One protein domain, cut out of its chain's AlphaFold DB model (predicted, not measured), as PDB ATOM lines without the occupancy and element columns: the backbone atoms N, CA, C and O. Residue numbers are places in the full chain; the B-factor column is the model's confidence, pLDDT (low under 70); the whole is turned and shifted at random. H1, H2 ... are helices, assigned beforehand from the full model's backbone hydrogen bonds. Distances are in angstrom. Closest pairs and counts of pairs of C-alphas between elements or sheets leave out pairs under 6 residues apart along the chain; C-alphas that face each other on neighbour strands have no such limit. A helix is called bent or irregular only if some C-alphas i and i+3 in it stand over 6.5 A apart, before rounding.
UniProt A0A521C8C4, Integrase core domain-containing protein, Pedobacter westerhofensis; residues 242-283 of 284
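What this domain is: This is residues 242 to 283 of the 284 residues of the protein "Integrase core domain-containing protein" of Pedobacter westerhofensis (UniProt A0A521C8C4). Three short helices run roughly side by side, H1 out, H2 back and H3 out again, with their centres making a triangle. H1 and H2 form a close helical hairpin; H3 folds back beside it with few contacts, nearest to both where it begins, at Pro 271. The printed part has 42 residues, with three named helices in the order H1, H2, H3 and no named strand; its class is all helix. The whole is compact, with a radius of gyration of the C-alphas of 9.1 A and spans of 24 by 18 by 14 A.

How they stand to each other: Start with H1, residues 243 to 251, which touches H2, residues 255 to 265. Their closest C-alphas, of Ala 250 and His 258, are 4.6 A apart. This hairpin runs opposite ways at a shallow tilt of 16 degrees. Go on to H3, residues 271 to 281, which forms the next helical hairpin with H2: they touch and run opposite ways at a shallow tilt of 27 degrees, the closest C-alphas, of Phe 265 and Pro 271, being 6.5 A apart. H1 and H3 only just touch, with 3 pairs of C-alphas within 8 A; the closest are those of Pro 243 and Pro 271, at 6.6 A. They run the same way at a shallow tilt of 19 degrees. In H1 and H2 every O i to N i+4 pair is within hydrogen-bond range; in H3, 5 of 7 are.

Where its parts are: Find C-alpha 243 at (-16.034, 22.556, 36.337); from there H1 runs 12.6 A to C-alpha 251. H2 begins at C-alpha 255, at (-4.179, 11.527, 34.503), and runs 15.8 A to C-alpha 265. H3 runs 15.2 A from C-alpha 271 to C-alpha 281, at (-17.295, 9.101, 32.587); it is irregular, but only just, with C-alphas 273 and 276 lying 6.8 A apart.

The domain as a whole: The two C-alphas farthest apart are those of Glu 252 and Pro 268, at 25.4 A. The printed part has no cut, and both links are tight. Look at the B-factor column: the mean pLDDT of the printed part is 80.7, and residues 270, 271, 273 and 283 are under 70.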
ATOM      1  N   SER A 242     -19.037  22.506  40.228       73.06
ATOM      2  CA  SER A 242     -18.339  23.389  39.300       73.06
ATOM      3  C   SER A 242     -17.524  22.566  38.290       73.06
ATOM      4  O   SER A 242     -17.253  21.384  38.527       73.06
ATOM      5  N   PRO A 243     -17.062  23.169  37.180       78.25
ATOM      6  CA  PRO A 243     -16.034  22.556  36.337       78.25
ATOM      7  C   PRO A 243     -14.819  22.092  37.149       78.25
ATOM      8  O   PRO A 243     -14.369  20.961  36.988       78.25
ATOM      9  N   SER A 244     -14.351  22.918  38.095       80.44
ATOM     10  CA  SER A 244     -13.212  22.591  38.963       80.44
ATOM     11  C   SER A 244     -13.452  21.350  39.826       80.44
ATOM     12  O   SER A 244     -12.563  20.514  39.943       80.44
ATOM     13  N   TYR A 245     -14.666  21.167  40.350       82.19
ATOM     14  CA  TYR A 245     -15.043  19.962  41.088       82.19
ATOM     15  C   TYR A 245     -14.905  18.692  40.229       82.19
ATOM     16  O   TYR A 245     -14.378  17.680  40.691       82.19
ATOM     17  N   TYR A 246     -15.349  18.729  38.969       82.75
ATOM     18  CA  TYR A 246     -15.241  17.580  38.065       82.75
ATOM     19  C   TYR A 246     -13.800  17.307  37.615       82.75
ATOM     20  O   TYR A 246     -13.430  16.141  37.485       82.75
ATOM     21  N   ILE A 247     -13.000  18.357  37.413       85.00
ATOM     22  CA  ILE A 247     -11.592  18.277  37.001       85.00
ATOM     23  C   ILE A 247     -10.719  17.663  38.109       85.00
ATOM     24  O   ILE A 247      -9.947  16.743  37.832       85.00
ATOM     25  N   GLU A 248     -10.868  18.111  39.360       84.12
ATOM     26  CA  GLU A 248     -10.124  17.553  40.503       84.12
ATOM     27  C   GLU A 248     -10.515  16.096  40.762       84.12
ATOM     28  O   GLU A 248      -9.664  15.222  40.900       84.12
ATOM     29  N   LYS A 249     -11.811  15.785  40.701       82.19
ATOM     30  CA  LYS A 249     -12.288  14.413  40.901       82.19
ATOM     31  C   LYS A 249     -11.840  13.445  39.797       82.19
ATOM     32  O   LYS A 249     -11.691  12.251  40.039       82.19
ATOM     33  N   ALA A 250     -11.640  13.936  38.575       84.88
ATOM     34  CA  ALA A 250     -11.076  13.146  37.483       84.88
ATOM     35  C   ALA A 250      -9.583  12.838  37.700       84.88
ATOM     36  O   ALA A 250      -9.144  11.727  37.409       84.88
ATOM     37  N   LYS A 251      -8.837  13.789  38.282       87.19
ATOM     38  CA  LYS A 251      -7.414  13.664  38.637       87.19
ATOM     39  C   LYS A 251      -7.136  12.546  39.629       87.19
ATOM     40  O   LYS A 251      -6.139  11.848  39.490       87.19
ATOM     41  N   GLU A 252      -8.028  12.359  40.597       85.31
ATOM     42  CA  GLU A 252      -7.919  11.288  41.595       85.31
ATOM     43  C   GLU A 252      -8.026   9.883  40.982       85.31
ATOM     44  O   GLU A 252      -7.521   8.923  41.561       85.31
ATOM     45  N   LYS A 253      -8.676   9.747  39.818       84.75
ATOM     46  CA  LYS A 253      -8.861   8.459  39.138       84.75
ATOM     47  C   LYS A 253      -7.744   8.142  38.150       84.75
ATOM     48  O   LYS A 253      -7.215   7.036  38.183       84.75
ATOM     49  N   SER A 254      -7.429   9.064  37.240       87.56
ATOM     50  CA  SER A 254      -6.332   8.883  36.287       87.56
ATOM     51  C   SER A 254      -5.917  10.210  35.636       87.56
ATOM     52  O   SER A 254      -6.748  11.114  35.475       87.56
ATOM     53  N   PRO A 255      -4.646  10.342  35.219       87.44
ATOM     54  CA  PRO A 255      -4.179  11.527  34.503       87.44
ATOM     55  C   PRO A 255      -4.855  11.696  33.128       87.44
ATOM     56  O   PRO A 255      -5.102  12.822  32.698       87.44
ATOM     57  N   GLU A 256      -5.232  10.606  32.459       88.94
ATOM     58  CA  GLU A 256      -5.934  10.629  31.171       88.94
ATOM     59  C   GLU A 256      -7.380  11.122  31.318       88.94
ATOM     60  O   GLU A 256      -7.853  11.924  30.511       88.94
ATOM     61  N   LEU A 257      -8.083  10.687  32.372       86.06
ATOM     62  CA  LEU A 257      -9.444  11.138  32.660       86.06
ATOM     63  C   LEU A 257      -9.468  12.623  33.045       86.06
ATOM     64  O   LEU A 257     -10.386  13.344  32.656       86.06
ATOM     65  N   HIS A 258      -8.453  13.091  33.774       89.56
ATOM     66  CA  HIS A 258      -8.279  14.506  34.100       89.56
ATOM     67  C   HIS A 258      -8.152  15.376  32.849       89.56
ATOM     68  O   HIS A 258      -8.907  16.338  32.696       89.56
ATOM     69  N   LEU A 259      -7.262  14.994  31.927       88.00
ATOM     70  CA  LEU A 259      -7.069  15.704  30.664       88.00
ATOM     71  C   LEU A 259      -8.354  15.709  29.821       88.00
ATOM     72  O   LEU A 259      -8.740  16.744  29.279       88.00
ATOM     73  N   LEU A 260      -9.057  14.575  29.761       88.25
ATOM     74  CA  LEU A 260     -10.323  14.459  29.039       88.25
ATOM     75  C   LEU A 260     -11.394  15.407  29.596       88.25
ATOM     76  O   LEU A 260     -12.061  16.100  28.830       88.25
ATOM     77  N   VAL A 261     -11.568  15.445  30.920       88.31
ATOM     78  CA  VAL A 261     -12.569  16.304  31.570       88.31
ATOM     79  C   VAL A 261     -12.201  17.784  31.443       88.31
ATOM     80  O   VAL A 261     -13.097  18.604  31.248       88.31
ATOM     81  N   GLN A 262     -10.913  18.137  31.475       89.25
ATOM     82  CA  GLN A 262     -10.459  19.507  31.229       89.25
ATOM     83  C   GLN A 262     -10.802  19.967  29.802       89.25
ATOM     84  O   GLN A 262     -11.496  20.970  29.634       89.25
ATOM     85  N   LEU A 263     -10.424  19.184  28.783       87.88
ATOM     86  CA  LEU A 263     -10.740  19.468  27.376       87.88
ATOM     87  C   LEU A 263     -12.252  19.541  27.116       87.88
ATOM     88  O   LEU A 263     -12.717  20.294  26.262       87.88
ATOM     89  N   LEU A 264     -13.041  18.763  27.861       87.00
ATOM     90  CA  LEU A 264     -14.496  18.773  27.764       87.00
ATOM     91  C   LEU A 264     -15.085  20.128  28.193       87.00
ATOM     92  O   LEU A 264     -16.022  20.601  27.553       87.00
ATOM     93  N   PHE A 265     -14.526  20.765  29.228       85.62
ATOM     94  CA  PHE A 265     -14.961  22.081  29.718       85.62
ATOM     95  C   PHE A 265     -14.332  23.276  28.985       85.62
ATOM     96  O   PHE A 265     -14.835  24.387  29.128       85.62
ATOM     97  N   GLU A 266     -13.291  23.070  28.176       85.31
ATOM     98  CA  GLU A 266     -12.737  24.094  27.273       85.31
ATOM     99  C   GLU A 266     -13.617  24.333  26.030       85.31
ATOM    100  O   GLU A 266     -13.447  25.314  25.305       85.31
ATOM    101  N   GLN A 267     -14.601  23.460  25.783       81.19
ATOM    102  CA  GLN A 267     -15.570  23.640  24.704       81.19
ATOM    103  C   GLN A 267     -16.473  24.860  24.961       81.19
ATOM    104  O   GLN A 267     -16.846  25.119  26.105       81.19
ATOM    105  N   PRO A 268     -16.946  25.559  23.908       76.00
ATOM    106  CA  PRO A 268     -17.880  26.681  24.029       76.00
ATOM    107  C   PRO A 268     -19.313  26.188  24.321       76.00
ATOM    108  O   PRO A 268     -20.258  26.460  23.580       76.00
ATOM    109  N   ARG A 269     -19.482  25.399  25.385       71.31
ATOM    110  CA  ARG A 269     -20.755  24.854  25.864       71.31
ATOM    111  C   ARG A 269     -20.968  25.263  27.311       71.31
ATOM    112  O   ARG A 269     -20.025  25.379  28.086       71.31
ATOM    113  N   HIS A 270     -22.227  25.461  27.688       69.19
ATOM    114  CA  HIS A 270     -22.547  25.819  29.064       69.19
ATOM    115  C   HIS A 270     -22.164  24.657  30.007       69.19
ATOM    116  O   HIS A 270     -22.632  23.537  29.772       69.19
ATOM    117  N   PRO A 271     -21.378  24.884  31.078       69.94
ATOM    118  CA  PRO A 271     -20.833  23.818  31.925       69.94
ATOM    119  C   PRO A 271     -21.858  22.809  32.447       69.94
ATOM    120  O   PRO A 271     -21.614  21.605  32.447       69.94
ATOM    121  N   GLU A 272     -23.048  23.276  32.817       71.25
ATOM    122  CA  GLU A 272     -24.124  22.414  33.323       71.25
ATOM    123  C   GLU A 272     -24.593  21.348  32.320       71.25
ATOM    124  O   GLU A 272     -25.050  20.276  32.721       71.25
ATOM    125  N   GLN A 273     -24.451  21.603  31.014       68.75
ATOM    126  CA  GLN A 273     -24.799  20.638  29.966       68.75
ATOM    127  C   GLN A 273     -23.820  19.459  29.921       68.75
ATOM    128  O   GLN A 273     -24.165  18.382  29.437       68.75
ATOM    129  N   LEU A 274     -22.611  19.651  30.450       76.06
ATOM    130  CA  LEU A 274     -21.524  18.679  30.435       76.06
ATOM    131  C   LEU A 274     -21.481  17.820  31.706       76.06
ATOM    132  O   LEU A 274     -20.917  16.728  31.692       76.06
ATOM    133  N   TYR A 275     -22.144  18.248  32.787       80.75
ATOM    134  CA  TYR A 275     -22.135  17.548  34.079       80.75
ATOM    135  C   TYR A 275     -22.665  16.115  33.991       80.75
ATOM    136  O   TYR A 275     -22.117  15.218  34.625       80.75
ATOM    137  N   ARG A 276     -23.686  15.867  33.160       72.81
ATOM    138  CA  ARG A 276     -24.196  14.504  32.926       72.81
ATOM    139  C   ARG A 276     -23.173  13.606  32.234       72.81
ATOM    140  O   ARG A 276     -23.095  12.425  32.556       72.81
ATOM    141  N   THR A 277     -22.397  14.159  31.307       77.38
ATOM    142  CA  THR A 277     -21.328  13.437  30.611       77.38
ATOM    143  C   THR A 277     -20.201  13.104  31.580       77.38
ATOM    144  O   THR A 277     -19.772  11.955  31.637       77.38
ATOM    145  N   CYS A 278     -19.790  14.062  32.416       80.06
ATOM    146  CA  CYS A 278     -18.800  13.829  33.467       80.06
ATOM    147  C   CYS A 278     -19.273  12.781  34.488       80.06
ATOM    148  O   CYS A 278     -18.500  11.905  34.867       80.06
ATOM    149  N   ASP A 279     -20.547  12.817  34.891       77.62
ATOM    150  CA  ASP A 279     -21.143  11.808  35.779       77.62
ATOM    151  C   ASP A 279     -21.119  10.400  35.145       77.62
ATOM    152  O   ASP A 279     -20.987   9.409  35.864       77.62
ATOM    153  N   GLY A 280     -21.240  10.300  33.816       72.25
ATOM    154  CA  GLY A 280     -21.116   9.045  33.069       72.25
ATOM    155  C   GLY A 280     -19.674   8.541  32.991       72.25
ATOM    156  O   GLY A 280     -19.419   7.381  33.303       72.25
ATOM    157  N   LEU A 281     -18.726   9.423  32.659       78.50
ATOM    158  CA  LEU A 281     -17.295   9.101  32.587       78.50
ATOM    159  C   LEU A 281     -16.720   8.676  33.945       78.50
ATOM    160  O   LEU A 281     -15.854   7.816  34.008       78.50
ATOM    161  N   GLN A 282     -17.239   9.225  35.047       70.50
ATOM    162  CA  GLN A 282     -16.840   8.834  36.401       70.50
ATOM    163  C   GLN A 282     -17.347   7.447  36.830       70.50
ATOM    164  O   GLN A 282     -16.936   6.980  37.892       70.50
ATOM    165  N   ARG A 283     -18.241   6.796  36.074       68.12
ATOM    166  CA  ARG A 283     -18.757   5.447  36.385       68.12
ATOM    167  C   ARG A 283     -18.038   4.323  35.642       68.12
ATOM    168  O   ARG A 283     -18.304   3.165  35.952       68.12
TER     169      ARG A 283